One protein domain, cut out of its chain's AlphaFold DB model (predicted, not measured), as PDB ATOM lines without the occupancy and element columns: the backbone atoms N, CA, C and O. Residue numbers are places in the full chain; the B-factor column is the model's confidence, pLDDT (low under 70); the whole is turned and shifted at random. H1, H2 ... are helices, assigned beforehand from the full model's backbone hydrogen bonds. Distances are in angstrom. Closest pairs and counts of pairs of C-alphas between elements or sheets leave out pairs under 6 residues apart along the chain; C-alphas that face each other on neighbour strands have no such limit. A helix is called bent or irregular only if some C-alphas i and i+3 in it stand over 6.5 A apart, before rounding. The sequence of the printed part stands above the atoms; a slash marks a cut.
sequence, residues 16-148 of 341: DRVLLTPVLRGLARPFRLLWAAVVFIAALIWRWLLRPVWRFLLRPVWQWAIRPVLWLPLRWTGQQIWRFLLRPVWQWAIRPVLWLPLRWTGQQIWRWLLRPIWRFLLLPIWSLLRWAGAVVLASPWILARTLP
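Overview. This is residues 16 to 148 of the 341 residues of an uncharacterized protein of Segniliparus rugosus (strain ATCC BAA-974 / DSM 45345 / CCUG 50838 / CIP 108380 / JCM 13579 / CDC 945) (UniProt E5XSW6). Two long, curved helices, H1 and H2, make a hollow, rod-like frame: H1 runs out, H2 folds back with a gap between them, and little H3 lies at the open end near the start of H1. The printed part has 133 residues, is all helix in the order H1, H2, H3, with no named strand, and is extended, with a radius of gyration of the C-alphas of 25.5 A and spans of 77 by 31 by 30 A.

Along the chain. H1, residues 16 to 71, measures 66.4 A from C-alpha 16 at (218.431, 281.280, 223.297), with a kink of 41 degrees near residue 53. H2, residues 78 to 138, measures 61.1 A, with a kink of 70 degrees near residue 88. H3, residues 140 to 146, measures 10.3 A and ends at (221.170, 271.670, 226.566). H1 and H2 are only just irregular: C-alphas 18 and 21, and 83 and 86, are 6.6 A apart.

Arrangement. H1 and H2 are apart. H3 is close to but not clearly touching H1, closest C-alphas Thr 21 and Thr 146 at 7.7 A, about perpendicular at 81 degrees. The same holds for H2 and H3, Val 136 and Leu 143 at 7.1 A, only just about perpendicular at 72 degrees. O i to N i+4 pairs are within hydrogen-bond range throughout H3, in 40 of 52 in H1 and 45 of 57 in H2.

Size, cuts and confidence. The farthest C-alphas, Val 18 and Thr 77, are 77.9 A apart. The printed part has no cut and no long link. Mean pLDDT of the printed part is 75.1, with 46 residues under 70, among them 66 to 83 and 140 to 148.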
ATOM      1  N   ASP A  16     218.679 282.721 223.135       64.75
ATOM      2  CA  ASP A  16     218.431 281.280 223.297       64.75
ATOM      3  C   ASP A  16     218.891 280.743 224.660       64.75
ATOM      4  O   ASP A  16     218.259 279.859 225.239       64.75
ATOM      5  N   ARG A  17     219.991 281.273 225.205       67.31
ATOM      6  CA  ARG A  17     220.526 280.807 226.491       67.31
ATOM      7  C   ARG A  17     219.780 281.399 227.674       67.31
ATOM      8  O   ARG A  17     219.471 280.656 228.606       67.31
ATOM      9  N   VAL A  18     219.513 282.701 227.635       72.44
ATOM     10  CA  VAL A  18     219.006 283.444 228.793       72.44
ATOM     11  C   VAL A  18     217.495 283.298 228.940       72.44
ATOM     12  O   VAL A  18     217.020 283.189 230.064       72.44
ATOM     13  N   LEU A  19     216.738 283.214 227.840       70.31
ATOM     14  CA  LEU A  19     215.272 283.217 227.903       70.31
ATOM     15  C   LEU A  19     214.653 281.837 227.651       70.31
ATOM     16  O   LEU A  19     213.775 281.410 228.396       70.31
ATOM     17  N   LEU A  20     215.131 281.086 226.654       72.56
ATOM     18  CA  LEU A  20     214.492 279.823 226.253       72.56
ATOM     19  C   LEU A  20     214.788 278.655 227.203       72.56
ATOM     20  O   LEU A  20     213.885 277.898 227.559       72.56
ATOM     21  N   THR A  21     216.033 278.505 227.660       78.75
ATOM     22  CA  THR A  21     216.427 277.396 228.548       78.75
ATOM     23  C   THR A  21     215.692 277.360 229.898       78.75
ATOM     24  O   THR A  21     215.237 276.276 230.283       78.75
ATOM     25  N   PRO A  22     215.566 278.473 230.655       80.56
ATOM     26  CA  PRO A  22     214.855 278.446 231.932       80.56
ATOM     27  C   PRO A  22     213.352 278.226 231.746       80.56
ATOM     28  O   PRO A  22     212.767 277.470 232.516       80.56
ATOM     29  N   VAL A  23     212.747 278.781 230.689       79.00
ATOM     30  CA  VAL A  23     211.323 278.582 230.374       79.00
ATOM     31  C   VAL A  23     211.039 277.124 230.004       79.00
ATOM     32  O   VAL A  23     210.122 276.512 230.551       79.00
ATOM     33  N   LEU A  24     211.875 276.510 229.159       77.19
ATOM     34  CA  LEU A  24     211.742 275.094 228.803       77.19
ATOM     35  C   LEU A  24     211.985 274.166 230.002       77.19
ATOM     36  O   LEU A  24     211.281 273.170 230.154       77.19
ATOM     37  N   ARG A  25     212.935 274.487 230.894       81.06
ATOM     38  CA  ARG A  25     213.111 273.743 232.157       81.06
ATOM     39  C   ARG A  25     211.930 273.930 233.107       81.06
ATOM     40  O   ARG A  25     211.547 272.966 233.772       81.06
ATOM     41  N   GLY A  26     211.358 275.131 233.141       86.94
ATOM     42  CA  GLY A  26     210.149 275.457 233.888       86.94
ATOM     43  C   GLY A  26     208.954 274.630 233.422       86.94
ATOM     44  O   GLY A  26     208.278 274.044 234.255       86.94
ATOM     45  N   LEU A  27     208.768 274.484 232.105       84.50
ATOM     46  CA  LEU A  27     207.701 273.681 231.487       84.50
ATOM     47  C   LEU A  27     207.956 272.165 231.526       84.50
ATOM     48  O   LEU A  27     207.018 271.374 231.612       84.50
ATOM     49  N   ALA A  28     209.216 271.727 231.516       85.69
ATOM     50  CA  ALA A  28     209.548 270.304 231.578       85.69
ATOM     51  C   ALA A  28     209.222 269.675 232.944       85.69
ATOM     52  O   ALA A  28     208.910 268.486 233.011       85.69
ATOM     53  N   ARG A  29     209.289 270.447 234.038       88.12
ATOM     54  CA  ARG A  29     208.937 269.969 235.389       88.12
ATOM     55  C   ARG A  29     207.469 269.534 235.523       88.12
ATOM     56  O   ARG A  29     207.268 268.374 235.884       88.12
ATOM     57  N   PRO A  30     206.456 270.367 235.219       88.94
ATOM     58  CA  PRO A  30     205.059 269.959 235.320       88.94
ATOM     59  C   PRO A  30     204.738 268.822 234.350       88.94
ATOM     60  O   PRO A  30     204.015 267.904 234.720       88.94
ATOM     61  N   PHE A  31     205.346 268.798 233.157       86.06
ATOM     62  CA  PHE A  31     205.148 267.696 232.215       86.06
ATOM     63  C   PHE A  31     205.672 266.357 232.751       86.06
ATOM     64  O   PHE A  31     205.006 265.333 232.616       86.06
ATOM     65  N   ARG A  32     206.838 266.345 233.412       89.31
ATOM     66  CA  ARG A  32     207.368 265.130 234.054       89.31
ATOM     67  C   ARG A  32     206.480 264.643 235.191       89.31
ATOM     68  O   ARG A  32     206.286 263.440 235.309       89.31
ATOM     69  N   LEU A  33     205.947 265.557 236.002       94.25
ATOM     70  CA  LEU A  33     205.025 265.206 237.084       94.25
ATOM     71  C   LEU A  33     203.713 264.644 236.531       94.25
ATOM     72  O   LEU A  33     203.242 263.615 237.005       94.25
ATOM     73  N   LEU A  34     203.173 265.259 235.477       92.69
ATOM     74  CA  LEU A  34     201.962 264.791 234.807       92.69
ATOM     75  C   LEU A  34     202.181 263.409 234.180       92.69
ATOM     76  O   LEU A  34     201.370 262.508 234.373       92.69
ATOM     77  N   TRP A  35     203.310 263.196 233.502       93.44
ATOM     78  CA  TRP A  35     203.658 261.888 232.950       93.44
ATOM     79  C   TRP A  35     203.840 260.825 234.039       93.44
ATOM     80  O   TRP A  35     203.322 259.717 233.910       93.44
ATOM     81  N   ALA A  36     204.523 261.163 235.136       93.62
ATOM     82  CA  ALA A  36     204.678 260.269 236.278       93.62
ATOM     83  C   ALA A  36     203.317 259.897 236.889       93.62
ATOM     84  O   ALA A  36     203.086 258.724 237.177       93.62
ATOM     85  N   ALA A  37     202.397 260.858 237.009       93.38
ATOM     86  CA  ALA A  37     201.038 260.613 237.478       93.38
ATOM     87  C   ALA A  37     200.265 259.676 236.535       93.38
ATOM     88  O   ALA A  37     199.637 258.730 237.002       93.38
ATOM     89  N   VAL A  38     200.362 259.863 235.215       94.88
ATOM     90  CA  VAL A  38     199.723 258.973 234.227       94.88
ATOM     91  C   VAL A  38     200.259 257.546 234.336       94.88
ATOM     92  O   VAL A  38     199.476 256.599 234.383       94.88
ATOM     93  N   VAL A  39     201.582 257.376 234.414       94.69
ATOM     94  CA  VAL A  39     202.206 256.051 234.569       94.69
ATOM     95  C   VAL A  39     201.789 255.405 235.891       94.69
ATOM     96  O   VAL A  39     201.480 254.215 235.920       94.69
ATOM     97  N   PHE A  40     201.720 256.185 236.970       96.00
ATOM     98  CA  PHE A  40     201.275 255.709 238.276       96.00
ATOM     99  C   PHE A  40     199.812 255.248 238.251       96.00
ATOM    100  O   PHE A  40     199.509 254.146 238.705       96.00
ATOM    101  N   ILE A  41     198.916 256.034 237.647       93.19
ATOM    102  CA  ILE A  41     197.501 255.679 237.477       93.19
ATOM    103  C   ILE A  41     197.364 254.420 236.612       93.19
ATOM    104  O   ILE A  41     196.640 253.498 236.983       93.19
ATOM    105  N   ALA A  42     198.094 254.326 235.498       93.50
ATOM    106  CA  ALA A  42     198.080 253.142 234.642       93.50
ATOM    107  C   ALA A  42     198.571 251.888 235.386       93.50
ATOM    108  O   ALA A  42     197.972 250.819 235.263       93.50
ATOM    109  N   ALA A  43     199.619 252.017 236.205       93.62
ATOM    110  CA  ALA A  43     200.118 250.932 237.043       93.62
ATOM    111  C   ALA A  43     199.097 250.516 238.115       93.62
ATOM    112  O   ALA A  43     198.936 249.320 238.371       93.62
ATOM    113  N   LEU A  44     198.372 251.472 238.703       93.62
ATOM    114  CA  LEU A  44     197.266 251.210 239.627       93.62
ATOM    115  C   LEU A  44     196.132 250.451 238.938       93.62
ATOM    116  O   LEU A  44     195.721 249.405 239.436       93.62
ATOM    117  N   ILE A  45     195.682 250.913 237.770       91.06
ATOM    118  CA  ILE A  45     194.643 250.238 236.980       91.06
ATOM    119  C   ILE A  45     195.092 248.818 236.620       91.06
ATOM    120  O   ILE A  45     194.331 247.862 236.772       91.06
ATOM    121  N   TRP A  46     196.346 248.635 236.203       93.50
ATOM    122  CA  TRP A  46     196.865 247.303 235.911       93.50
ATOM    123  C   TRP A  46     196.865 246.400 237.149       93.50
ATOM    124  O   TRP A  46     196.380 245.270 237.104       93.50
ATOM    125  N   ARG A  47     197.399 246.899 238.268       95.50
ATOM    126  CA  ARG A  47     197.579 246.129 239.502       95.50
ATOM    127  C   ARG A  47     196.254 245.761 240.163       95.50
ATOM    128  O   ARG A  47     196.154 244.650 240.678       95.50
ATOM    129  N   TRP A  48     195.281 246.666 240.149       93.81
ATOM    130  CA  TRP A  48     194.028 246.513 240.889       93.81
ATOM    131  C   TRP A  48     192.846 246.082 240.033       93.81
ATOM    132  O   TRP A  48     191.988 245.373 240.538       93.81
ATOM    133  N   LEU A  49     192.800 246.453 238.753       85.50
ATOM    134  CA  LEU A  49     191.705 246.063 237.865       85.50
ATOM    135  C   LEU A  49     192.094 244.858 237.008       85.50
ATOM    136  O   LEU A  49     191.473 243.801 237.085       85.50
ATOM    137  N   LEU A  50     193.151 244.984 236.205       86.38
ATOM    138  CA  LEU A  50     193.470 243.968 235.194       86.38
ATOM    139  C   LEU A  50     194.083 242.702 235.788       86.38
ATOM    140  O   LEU A  50     193.730 241.600 235.374       86.38
ATOM    141  N   ARG A  51     194.983 242.825 236.765       90.12
ATOM    142  CA  ARG A  51     195.670 241.676 237.361       90.12
ATOM    143  C   ARG A  51     194.721 240.698 238.067       90.12
ATOM    144  O   ARG A  51     194.868 239.500 237.811       90.12
ATOM    145  N   PRO A  52     193.775 241.121 238.929       88.00
ATOM    146  CA  PRO A  52     192.828 240.187 239.531       88.00
ATOM    147  C   PRO A  52     191.844 239.624 238.505       88.00
ATOM    148  O   PRO A  52     191.633 238.417 238.509       88.00
ATOM    149  N   VAL A  53     191.334 240.424 237.560       85.06
ATOM    150  CA  VAL A  53     190.472 239.907 236.477       85.06
ATOM    151  C   VAL A  53     191.207 238.847 235.652       85.06
ATOM    152  O   VAL A  53     190.673 237.775 235.376       85.06
ATOM    153  N   TRP A  54     192.476 239.080 235.319       84.06
ATOM    154  CA  TRP A  54     193.278 238.088 234.614       84.06
ATOM    155  C   TRP A  54     193.497 236.824 235.452       84.06
ATOM    156  O   TRP A  54     193.338 235.709 234.960       84.06
ATOM    157  N   ARG A  55     193.861 236.985 236.728       87.19
ATOM    158  CA  ARG A  55     194.223 235.866 237.606       87.19
ATOM    159  C   ARG A  55     193.021 235.017 238.021       87.19
ATOM    160  O   ARG A  55     193.184 233.805 238.113       87.19
ATOM    161  N   PHE A  56     191.872 235.635 238.272       85.81
ATOM    162  CA  PHE A  56     190.690 234.971 238.820       85.81
ATOM    163  C   PHE A  56     189.618 234.658 237.779       85.81
ATOM    164  O   PHE A  56     188.912 233.676 237.952       85.81
ATOM    165  N   LEU A  57     189.505 235.433 236.698       76.62
ATOM    166  CA  LEU A  57     188.534 235.154 235.636       76.62
ATOM    167  C   LEU A  57     189.197 234.439 234.457       76.62
ATOM    168  O   LEU A  57     188.842 233.314 234.121       76.62
ATOM    169  N   LEU A  58     190.194 235.067 233.833       77.19
ATOM    170  CA  LEU A  58     190.717 234.580 232.551       77.19
ATOM    171  C   LEU A  58     191.612 233.352 232.694       77.19
ATOM    172  O   LEU A  58     191.510 232.428 231.893       77.19
ATOM    173  N   ARG A  59     192.477 233.305 233.711       80.38
ATOM    174  CA  ARG A  59     193.396 232.181 233.919       80.38
ATOM    175  C   ARG A  59     192.670 230.857 234.193       80.38
ATOM    176  O   ARG A  59     193.024 229.890 233.521       80.38
ATOM    177  N   PRO A  60     191.688 230.764 235.111       78.25
ATOM    178  CA  PRO A  60     190.973 229.510 235.317       78.25
ATOM    179  C   PRO A  60     190.093 229.147 234.121       78.25
ATOM    180  O   PRO A  60     190.119 227.993 233.714       78.25
ATOM    181  N   VAL A  61     189.414 230.100 233.473       76.25
ATOM    182  CA  VAL A  61     188.659 229.811 232.237       76.25
ATOM    183  C   VAL A  61     189.589 229.271 231.144       76.25
ATOM    184  O   VAL A  61     189.286 228.274 230.492       76.25
ATOM    185  N   TRP A  62     190.776 229.854 230.983       75.19
ATOM    186  CA  TRP A  62     191.760 229.366 230.023       75.19
ATOM    187  C   TRP A  62     192.290 227.975 230.384       75.19
ATOM    188  O   TRP A  62     192.382 227.104 229.523       75.19
ATOM    189  N   GLN A  63     192.638 227.746 231.652       79.62
ATOM    190  CA  GLN A  63     193.227 226.485 232.104       79.62
ATOM    191  C   GLN A  63     192.224 225.332 232.178       79.62
ATOM    192  O   GLN A  63     192.627 224.205 231.910       79.62
ATOM    193  N   TRP A  64     190.962 225.602 232.512       75.31
ATOM    194  CA  TRP A  64     189.952 224.574 232.771       75.31
ATOM    195  C   TRP A  64     188.918 224.430 231.661       75.31
ATOM    196  O   TRP A  64     188.481 223.316 231.406       75.31
ATOM    197  N   ALA A  65     188.542 225.508 230.969       70.06
ATOM    198  CA  ALA A  65     187.573 225.415 229.877       70.06
ATOM    199  C   ALA A  65     188.270 225.285 228.520       70.06
ATOM    200  O   ALA A  65     187.918 224.433 227.715       70.06
ATOM    201  N   ILE A  66     189.288 226.105 228.257       68.19
ATOM    202  CA  ILE A  66     189.875 226.187 226.914       68.19
ATOM    203  C   ILE A  66     190.953 225.122 226.725       68.19
ATOM    204  O   ILE A  66     190.935 224.393 225.737       68.19
ATOM    205  N   ARG A  67     191.885 224.996 227.676       69.06
ATOM    206  CA  ARG A  67     193.039 224.100 227.552       69.06
ATOM    207  C   ARG A  67     192.636 222.627 227.400       69.06
ATOM    208  O   ARG A  67     193.067 222.056 226.411       69.06
ATOM    209  N   PRO A  68     191.831 221.991 228.270       64.00
ATOM    210  CA  PRO A  68     191.517 220.566 228.123       64.00
ATOM    211  C   PRO A  68     190.643 220.273 226.899       64.00
ATOM    212  O   PRO A  68     190.893 219.281 226.217       64.00
ATOM    213  N   VAL A  69     189.713 221.172 226.549       61.94
ATOM    214  CA  VAL A  69     188.896 221.065 225.325       61.94
ATOM    215  C   VAL A  69     189.763 221.133 224.062       61.94
ATOM    216  O   VAL A  69     189.490 220.436 223.089       61.94
ATOM    217  N   LEU A  70     190.852 221.908 224.081       58.53
ATOM    218  CA  LEU A  70     191.818 221.972 222.980       58.53
ATOM    219  C   LEU A  70     192.919 220.914 223.026       58.53
ATOM    220  O   LEU A  70     193.568 220.722 222.006       58.53
ATOM    221  N   TRP A  71     193.197 220.271 224.163       57.00
ATOM    222  CA  TRP A  71     194.364 219.385 224.298       57.00
ATOM    223  C   TRP A  71     194.016 217.897 224.271       57.00
ATOM    224  O   TRP A  71     194.772 217.126 223.684       57.00
ATOM    225  N   LEU A  72     192.893 217.483 224.868       53.78
ATOM    226  CA  LEU A  72     192.540 216.061 224.962       53.78
ATOM    227  C   LEU A  72     192.006 215.459 223.650       53.78
ATOM    228  O   LEU A  72     192.487 214.393 223.271       53.78
ATOM    229  N   PRO A  73     191.099 216.106 222.896       53.31
ATOM    230  CA  PRO A  73     190.623 215.533 221.639       53.31
ATOM    231  C   PRO A  73     191.673 215.662 220.532       53.31
ATOM    232  O   PRO A  73     191.793 214.790 219.684       53.31
ATOM    233  N   LEU A  74     192.466 216.739 220.536       50.00
ATOM    234  CA  LEU A  74     193.316 217.151 219.410       50.00
ATOM    235  C   LEU A  74     194.467 216.192 219.096       50.00
ATOM    236  O   LEU A  74     194.955 216.175 217.967       50.00
ATOM    237  N   ARG A  75     194.921 215.419 220.087       52.50
ATOM    238  CA  ARG A  75     196.176 214.673 219.975       52.50
ATOM    239  C   ARG A  75     196.042 213.304 219.313       52.50
ATOM    240  O   ARG A  75     197.047 212.810 218.821       52.50
ATOM    241  N   TRP A  76     194.846 212.710 219.285       48.62
ATOM    242  CA  TRP A  76     194.678 211.337 218.787       48.62
ATOM    243  C   TRP A  76     193.530 211.179 217.785       48.62
ATOM    244  O   TRP A  76     193.758 210.785 216.648       48.62
ATOM    245  N   THR A  77     192.311 211.587 218.133       54.00
ATOM    246  CA  THR A  77     191.158 211.566 217.208       54.00
ATOM    247  C   THR A  77     190.962 212.906 216.506       54.00
ATOM    248  O   THR A  77     190.502 212.979 215.369       54.00
ATOM    249  N   GLY A  78     191.387 213.989 217.147       53.66
ATOM    250  CA  GLY A  78     191.208 215.348 216.685       53.66
ATOM    251  C   GLY A  78     192.056 215.698 215.480       53.66
ATOM    252  O   GLY A  78     191.604 216.516 214.712       53.66
ATOM    253  N   GLN A  79     193.201 215.074 215.197       58.84
ATOM    254  CA  GLN A  79     193.886 215.366 213.929       58.84
ATOM    255  C   GLN A  79     193.069 214.902 212.710       58.84
ATOM    256  O   GLN A  79     193.006 215.613 211.704       58.84
ATOM    257  N   GLN A  80     192.396 213.754 212.827       62.41
ATOM    258  CA  GLN A  80     191.560 213.188 211.768       62.41
ATOM    259  C   GLN A  80     190.175 213.846 211.734       62.41
ATOM    260  O   GLN A  80     189.749 214.336 210.691       62.41
ATOM    261  N   ILE A  81     189.513 213.982 212.887       61.34
ATOM    262  CA  ILE A  81     188.216 214.663 212.992       61.34
ATOM    263  C   ILE A  81     188.356 216.153 212.651       61.34
ATOM    264  O   ILE A  81     187.507 216.689 211.949       61.34
ATOM    265  N   TRP A  82     189.432 216.834 213.059       57.28
ATOM    266  CA  TRP A  82     189.701 218.220 212.653       57.28
ATOM    267  C   TRP A  82     189.896 218.326 211.152       57.28
ATOM    268  O   TRP A  82     189.298 219.203 210.548       57.28
ATOM    269  N   ARG A  83     190.675 217.443 210.516       67.81
ATOM    270  CA  ARG A  83     190.860 217.507 209.059       67.81
ATOM    271  C   ARG A  83     189.561 217.296 208.285       67.81
ATOM    272  O   ARG A  83     189.337 218.047 207.338       67.81
ATOM    273  N   PHE A  84     188.738 216.327 208.686       70.12
ATOM    274  CA  PHE A  84     187.605 215.879 207.872       70.12
ATOM    275  C   PHE A  84     186.240 216.431 208.298       70.12
ATOM    276  O   PHE A  84     185.439 216.765 207.433       70.12
ATOM    277  N   LEU A  85     185.974 216.590 209.595       59.41
ATOM    278  CA  LEU A  85     184.667 217.030 210.107       59.41
ATOM    279  C   LEU A  85     184.699 218.472 210.616       59.41
ATOM    280  O   LEU A  85     183.880 219.312 210.254       59.41
ATOM    281  N   LEU A  86     185.671 218.777 211.469       54.53
ATOM    282  CA  LEU A  86     185.691 220.013 212.238       54.53
ATOM    283  C   LEU A  86     186.262 221.184 211.440       54.53
ATOM    284  O   LEU A  86     185.808 222.292 211.647       54.53
ATOM    285  N   ARG A  87     187.190 221.001 210.495       65.75
ATOM    286  CA  ARG A  87     187.687 222.091 209.634       65.75
ATOM    287  C   ARG A  87     186.596 222.677 208.734       65.75
ATOM    288  O   ARG A  87     186.500 223.905 208.724       65.75
ATOM    289  N   PRO A  88     185.764 221.886 208.028       69.81
ATOM    290  CA  PRO A  88     184.641 222.453 207.293       69.81
ATOM    291  C   PRO A  88     183.595 223.061 208.240       69.81
ATOM    292  O   PRO A  88     183.237 224.220 208.057       69.81
ATOM    293  N   VAL A  89     183.186 222.382 209.318       66.88
ATOM    294  CA  VAL A  89     182.208 222.945 210.279       66.88
ATOM    295  C   VAL A  89     182.738 224.208 210.971       66.88
ATOM    296  O   VAL A  89     182.011 225.180 211.165       66.88
ATOM    297  N   TRP A  90     184.027 224.259 211.292       65.50
ATOM    298  CA  TRP A  90     184.665 225.434 211.868       65.50
ATOM    299  C   TRP A  90     184.728 226.567 210.854       65.50
ATOM    300  O   TRP A  90     184.404 227.691 211.204       65.50
ATOM    301  N   GLN A  91     185.102 226.308 209.600       72.06
ATOM    302  CA  GLN A  91     185.146 227.344 208.563       72.06
ATOM    303  C   GLN A  91     183.762 227.897 208.213       72.06
ATOM    304  O   GLN A  91     183.656 229.103 207.990       72.06
ATOM    305  N   TRP A  92     182.735 227.046 208.197       71.12
ATOM    306  CA  TRP A  92     181.414 227.388 207.669       71.12
ATOM    307  C   TRP A  92     180.365 227.714 208.731       71.12
ATOM    308  O   TRP A  92     179.534 228.579 208.486       71.12
ATOM    309  N   ALA A  93     180.400 227.087 209.906       63.94
ATOM    310  CA  ALA A  93     179.411 227.318 210.961       63.94
ATOM    311  C   ALA A  93     179.997 228.136 212.114       63.94
ATOM    312  O   ALA A  93     179.481 229.193 212.468       63.94
ATOM    313  N   ILE A  94     181.121 227.697 212.679       59.53
ATOM    314  CA  ILE A  94     181.622 228.294 213.924       59.53
ATOM    315  C   ILE A  94     182.335 229.617 213.654       59.53
ATOM    316  O   ILE A  94     182.110 230.591 214.361       59.53
ATOM    317  N   ARG A  95     183.165 229.700 212.613       69.25
ATOM    318  CA  ARG A  95     183.893 230.921 212.261       69.25
ATOM    319  C   ARG A  95     182.950 232.090 211.996       69.25
ATOM    320  O   ARG A  95     183.205 233.116 212.607       69.25
ATOM    321  N   PRO A  96     181.879 232.005 211.190       68.94
ATOM    322  CA  PRO A  96     180.954 233.129 211.078       68.94
ATOM    323  C   PRO A  96     180.237 233.415 212.401       68.94
ATOM    324  O   PRO A  96     180.201 234.574 212.806       68.94
ATOM    325  N   VAL A  97     179.770 232.393 213.126       66.19
ATOM    326  CA  VAL A  97     179.025 232.571 214.387       66.19
ATOM    327  C   VAL A  97     179.871 233.156 215.517       66.19
ATOM    328  O   VAL A  97     179.331 233.875 216.341       66.19
ATOM    329  N   LEU A  98     181.180 232.909 215.567       61.56
ATOM    330  CA  LEU A  98     182.095 233.530 216.533       61.56
ATOM    331  C   LEU A  98     182.633 234.863 216.014       61.56
ATOM    332  O   LEU A  98     182.772 235.815 216.775       61.56
ATOM    333  N   TRP A  99     182.920 234.965 214.718       70.44
ATOM    334  CA  TRP A  99     183.494 236.173 214.133       70.44
ATOM    335  C   TRP A  99     182.491 237.320 214.079       70.44
ATOM    336  O   TRP A  99     182.889 238.458 214.293       70.44
ATOM    337  N   LEU A 100     181.200 237.054 213.870       69.38
ATOM    338  CA  LEU A 100     180.145 238.071 213.921       69.38
ATOM    339  C   LEU A 100     180.052 238.758 215.293       69.38
ATOM    340  O   LEU A 100     180.296 239.964 215.345       69.38
ATOM    341  N   PRO A 101     179.787 238.058 216.410       68.06
ATOM    342  CA  PRO A 101     179.699 238.678 217.722       68.06
ATOM    343  C   PRO A 101     181.051 239.197 218.195       68.06
ATOM    344  O   PRO A 101     181.073 240.250 218.817       68.06
ATOM    345  N   LEU A 102     182.186 238.564 217.873       65.31
ATOM    346  CA  LEU A 102     183.499 239.084 218.275       65.31
ATOM    347  C   LEU A 102     183.882 240.354 217.500       65.31
ATOM    348  O   LEU A 102     184.466 241.276 218.062       65.31
ATOM    349  N   ARG A 103     183.517 240.447 216.217       72.31
ATOM    350  CA  ARG A 103     183.697 241.663 215.415       72.31
ATOM    351  C   ARG A 103     182.739 242.754 215.859       72.31
ATOM    352  O   ARG A 103     183.144 243.910 215.887       72.31
ATOM    353  N   TRP A 104     181.511 242.401 216.232       73.81
ATOM    354  CA  TRP A 104     180.516 243.356 216.707       73.81
ATOM    355  C   TRP A 104     180.870 243.876 218.101       73.81
ATOM    356  O   TRP A 104     181.049 245.075 218.270       73.81
ATOM    357  N   THR A 105     181.096 242.996 219.076       69.19
ATOM    358  CA  THR A 105     181.557 243.371 220.425       69.19
ATOM    359  C   THR A 105     182.912 244.066 220.376       69.19
ATOM    360  O   THR A 105     183.072 245.116 220.990       69.19
ATOM    361  N   GLY A 106     183.855 243.580 219.567       77.62
ATOM    362  CA  GLY A 106     185.135 244.240 219.326       77.62
ATOM    363  C   GLY A 106     184.977 245.632 218.712       77.62
ATOM    364  O   GLY A 106     185.636 246.567 219.157       77.62
ATOM    365  N   GLN A 107     184.070 245.819 217.746       76.25
ATOM    366  CA  GLN A 107     183.759 247.140 217.191       76.25
ATOM    367  C   GLN A 107     183.061 248.050 218.192       76.25
ATOM    368  O   GLN A 107     183.330 249.249 218.168       76.25
ATOM    369  N   GLN A 108     182.181 247.528 219.044       74.44
ATOM    370  CA  GLN A 108     181.507 248.325 220.066       74.44
ATOM    371  C   GLN A 108     182.494 248.745 221.156       74.44
ATOM    372  O   GLN A 108     182.582 249.929 221.459       74.44
ATOM    373  N   ILE A 109     183.328 247.830 221.655       72.88
ATOM    374  CA  ILE A 109     184.426 248.146 222.580       72.88
ATOM    375  C   ILE A 109     185.384 249.149 221.930       72.88
ATOM    376  O   ILE A 109     185.786 250.131 222.555       72.88
ATOM    377  N   TRP A 110     185.710 248.962 220.647       72.19
ATOM    378  CA  TRP A 110     186.535 249.915 219.922       72.19
ATOM    379  C   TRP A 110     185.862 251.283 219.815       72.19
ATOM    380  O   TRP A 110     186.494 252.285 220.111       72.19
ATOM    381  N   ARG A 111     184.588 251.361 219.423       80.75
ATOM    382  CA  ARG A 111     183.870 252.630 219.225       80.75
ATOM    383  C   ARG A 111     183.602 253.377 220.523       80.75
ATOM    384  O   ARG A 111     183.759 254.594 220.526       80.75
ATOM    385  N   TRP A 112     183.190 252.675 221.569       76.69
ATOM    386  CA  TRP A 112     182.738 253.289 222.815       76.69
ATOM    387  C   TRP A 112     183.855 253.467 223.828       76.69
ATOM    388  O   TRP A 112     183.853 254.458 224.547       76.69
ATOM    389  N   LEU A 113     184.825 252.555 223.867       66.75
ATOM    390  CA  LEU A 113     185.883 252.586 224.870       66.75
ATOM    391  C   LEU A 113     187.200 253.095 224.279       66.75
ATOM    392  O   LEU A 113     187.739 254.108 224.716       66.75
ATOM    393  N   LEU A 114     187.716 252.430 223.244       72.12
ATOM    394  CA  LEU A 114     189.066 252.717 222.747       72.12
ATOM    395  C   LEU A 114     189.130 253.954 221.853       72.12
ATOM    396  O   LEU A 114     190.110 254.681 221.908       72.12
ATOM    397  N   ARG A 115     188.105 254.238 221.047       80.06
ATOM    398  CA  ARG A 115     188.065 255.379 220.124       80.06
ATOM    399  C   ARG A 115     188.059 256.725 220.850       80.06
ATOM    400  O   ARG A 115     188.823 257.582 220.411       80.06
ATOM    401  N   PRO A 116     187.271 256.961 221.917       77.94
ATOM    402  CA  PRO A 116     187.388 258.206 222.667       77.94
ATOM    403  C   PRO A 116     188.743 258.307 223.374       77.94
ATOM    404  O   PRO A 116     189.381 259.346 223.261       77.94
ATOM    405  N   ILE A 117     189.257 257.231 223.981       75.38
ATOM    406  CA  ILE A 117     190.606 257.237 224.582       75.38
ATOM    407  C   ILE A 117     191.672 257.557 223.521       75.38
ATOM    408  O   ILE A 117     192.552 258.389 223.730       75.38
ATOM    409  N   TRP A 118     191.571 256.956 222.338       79.81
ATOM    410  CA  TRP A 118     192.492 257.196 221.237       79.81
ATOM    411  C   TRP A 118     192.404 258.636 220.726       79.81
ATOM    412  O   TRP A 118     193.425 259.286 220.511       79.81
ATOM    413  N   ARG A 119     191.186 259.160 220.553       85.44
ATOM    414  CA  ARG A 119     190.947 260.493 219.990       85.44
ATOM    415  C   ARG A 119     191.274 261.619 220.968       85.44
ATOM    416  O   ARG A 119     191.823 262.626 220.537       85.44
ATOM    417  N   PHE A 120     190.950 261.454 222.247       79.69
ATOM    418  CA  PHE A 120     191.118 262.500 223.257       79.69
ATOM    419  C   PHE A 120     192.430 262.400 224.029       79.69
ATOM    420  O   PHE A 120     192.919 263.422 224.492       79.69
ATOM    421  N   LEU A 121     193.021 261.210 224.153       73.38
ATOM    422  CA  LEU A 121     194.269 261.029 224.896       73.38
ATOM    423  C   LEU A 121     195.455 260.845 223.948       73.38
ATOM    424  O   LEU A 121     196.415 261.608 223.990       73.38
ATOM    425  N   LEU A 122     195.389 259.857 223.055       75.19
ATOM    426  CA  LEU A 122     196.554 259.472 222.251       75.19
ATOM    427  C   LEU A 122     196.825 260.426 221.089       75.19
ATOM    428  O   LEU A 122     197.982 260.743 220.836       75.19
ATOM    429  N   LEU A 123     195.792 260.929 220.413       83.50
ATOM    430  CA  LEU A 123     195.944 261.887 219.314       83.50
ATOM    431  C   LEU A 123     196.640 263.198 219.727       83.50
ATOM    432  O   LEU A 123     197.603 263.574 219.052       83.50
ATOM    433  N   PRO A 124     196.238 263.886 220.815       83.12
ATOM    434  CA  PRO A 124     196.937 265.093 221.245       83.12
ATOM    435  C   PRO A 124     198.356 264.790 221.731       83.12
ATOM    436  O   PRO A 124     199.277 265.506 221.342       83.12
ATOM    437  N   ILE A 125     198.571 263.694 222.472       78.62
ATOM    438  CA  ILE A 125     199.916 263.268 222.896       78.62
ATOM    439  C   ILE A 125     200.808 263.005 221.681       78.62
ATOM    440  O   ILE A 125     201.944 263.470 221.639       78.62
ATOM    441  N   TRP A 126     200.295 262.315 220.663       84.00
ATOM    442  CA  TRP A 126     201.027 262.042 219.430       84.00
ATOM    443  C   TRP A 126     201.339 263.321 218.654       84.00
ATOM    444  O   TRP A 126     202.449 263.487 218.154       84.00
ATOM    445  N   SER A 127     200.388 264.257 218.582       84.94
ATOM    446  CA  SER A 127     200.599 265.554 217.934       84.94
ATOM    447  C   SER A 127     201.672 266.385 218.649       84.94
ATOM    448  O   SER A 127     202.540 266.957 217.988       84.94
ATOM    449  N   LEU A 128     201.684 266.353 219.987       80.62
ATOM    450  CA  LEU A 128     202.702 266.974 220.831       80.62
ATOM    451  C   LEU A 128     204.063 266.310 220.642       80.62
ATOM    452  O   LEU A 128     205.054 267.012 220.471       80.62
ATOM    453  N   LEU A 129     204.122 264.977 220.606       80.56
ATOM    454  CA  LEU A 129     205.358 264.237 220.342       80.56
ATOM    455  C   LEU A 129     205.912 264.546 218.953       80.56
ATOM    456  O   LEU A 129     207.115 264.728 218.799       80.56
ATOM    457  N   ARG A 130     205.044 264.635 217.941       88.75
ATOM    458  CA  ARG A 130     205.443 264.960 216.570       88.75
ATOM    459  C   ARG A 130     205.967 266.387 216.468       88.75
ATOM    460  O   ARG A 130     206.973 266.612 215.805       88.75
ATOM    461  N   TRP A 131     205.310 267.336 217.134       89.44
ATOM    462  CA  TRP A 131     205.771 268.718 217.203       89.44
ATOM    463  C   TRP A 131     207.094 268.828 217.966       89.44
ATOM    464  O   TRP A 131     208.043 269.410 217.451       89.44
ATOM    465  N   ALA A 132     207.210 268.184 219.129       73.38
ATOM    466  CA  ALA A 132     208.444 268.137 219.906       73.38
ATOM    467  C   ALA A 132     209.588 267.507 219.098       73.38
ATOM    468  O   ALA A 132     210.675 268.070 219.035       73.38
ATOM    469  N   GLY A 133     209.334 266.394 218.405       80.31
ATOM    470  CA  GLY A 133     210.294 265.766 217.501       80.31
ATOM    471  C   GLY A 133     210.711 266.684 216.349       80.31
ATOM    472  O   GLY A 133     211.895 266.771 216.039       80.31
ATOM    473  N   ALA A 134     209.772 267.422 215.751       81.31
ATOM    474  CA  ALA A 134     210.071 268.388 214.695       81.31
ATOM    475  C   ALA A 134     210.921 269.562 215.203       81.31
ATOM    476  O   ALA A 134     211.870 269.949 214.530       81.31
ATOM    477  N   VAL A 135     210.642 270.088 216.399       77.12
ATOM    478  CA  VAL A 135     211.447 271.144 217.036       77.12
ATOM    479  C   VAL A 135     212.858 270.643 217.353       77.12
ATOM    480  O   VAL A 135     213.841 271.340 217.103       77.12
ATOM    481  N   VAL A 136     212.965 269.408 217.843       76.06
ATOM    482  CA  VAL A 136     214.240 268.743 218.138       76.06
ATOM    483  C   VAL A 136     215.070 268.531 216.865       76.06
ATOM    484  O   VAL A 136     216.272 268.787 216.869       76.06
ATOM    485  N   LEU A 137     214.437 268.119 215.762       79.69
ATOM    486  CA  LEU A 137     215.098 267.930 214.466       79.69
ATOM    487  C   LEU A 137     215.438 269.253 213.766       79.69
ATOM    488  O   LEU A 137     216.457 269.333 213.085       79.69
ATOM    489  N   ALA A 138     214.611 270.288 213.931       77.06
ATOM    490  CA  ALA A 138     214.820 271.595 213.313       77.06
ATOM    491  C   ALA A 138     215.979 272.378 213.945       77.06
ATOM    492  O   ALA A 138     216.531 273.268 213.302       77.06
ATOM    493  N   SER A 139     216.375 272.052 215.181       73.62
ATOM    494  CA  SER A 139     217.504 272.712 215.838       73.62
ATOM    495  C   SER A 139     218.414 271.721 216.583       73.62
ATOM    496  O   SER A 139     218.468 271.713 217.819       73.62
ATOM    497  N   PRO A 140     219.204 270.911 215.846       69.75
ATOM    498  CA  PRO A 140     220.157 269.947 216.418       69.75
ATOM    499  C   PRO A 140     221.178 270.609 217.356       69.75
ATOM    500  O   PRO A 140     221.712 269.998 218.280       69.75
ATOM    501  N   TRP A 141     221.427 271.899 217.137       65.50
ATOM    502  CA  TRP A 141     222.371 272.695 217.906       65.50
ATOM    503  C   TRP A 141     221.870 273.033 219.323       65.50
ATOM    504  O   TRP A 141     222.674 273.176 220.246       65.50
ATOM    505  N   ILE A 142     220.547 273.087 219.535       65.19
ATOM    506  CA  ILE A 142     219.943 273.281 220.866       65.19
ATOM    507  C   ILE A 142     220.104 272.013 221.713       65.19
ATOM    508  O   ILE A 142     220.419 272.116 222.897       65.19
ATOM    509  N   LEU A 143     219.988 270.821 221.116       61.53
ATOM    510  CA  LEU A 143     220.272 269.538 221.778       61.53
ATOM    511  C   LEU A 143     221.730 269.448 222.255       61.53
ATOM    512  O   LEU A 143     221.983 269.071 223.397       61.53
ATOM    513  N   ALA A 144     222.681 269.861 221.411       61.97
ATOM    514  CA  ALA A 144     224.109 269.817 221.730       61.97
ATOM    515  C   ALA A 144     224.508 270.754 222.890       61.97
ATOM    516  O   ALA A 144     225.484 270.492 223.587       61.97
ATOM    517  N   ARG A 145     223.754 271.837 223.129       62.91
ATOM    518  CA  ARG A 145     224.012 272.796 224.222       62.91
ATOM    519  C   ARG A 145     223.232 272.524 225.504       62.91
ATOM    520  O   ARG A 145     223.644 272.997 226.561       62.91
ATOM    521  N   THR A 146     222.092 271.837 225.427       60.62
ATOM    522  CA  THR A 146     221.170 271.670 226.566       60.62
ATOM    523  C   THR A 146     221.383 270.376 227.348       60.62
ATOM    524  O   THR A 146     220.846 270.256 228.451       60.62
ATOM    525  N   LEU A 147     222.187 269.441 226.830       56.38
ATOM    526  CA  LEU A 147     222.549 268.189 227.495       56.38
ATOM    527  C   LEU A 147     223.884 268.341 228.256       56.38
ATOM    528  O   LEU A 147     224.947 268.196 227.657       56.38
ATOM    529  N   PRO A 148     223.868 268.634 229.572       51.75
ATOM    530  CA  PRO A 148     225.075 268.588 230.386       51.75
ATOM    531  C   PRO A 148     225.545 267.137 230.498       51.75
ATOM    532  O   PRO A 148     224.750 266.280 230.879       51.75
TER     533      PRO A 148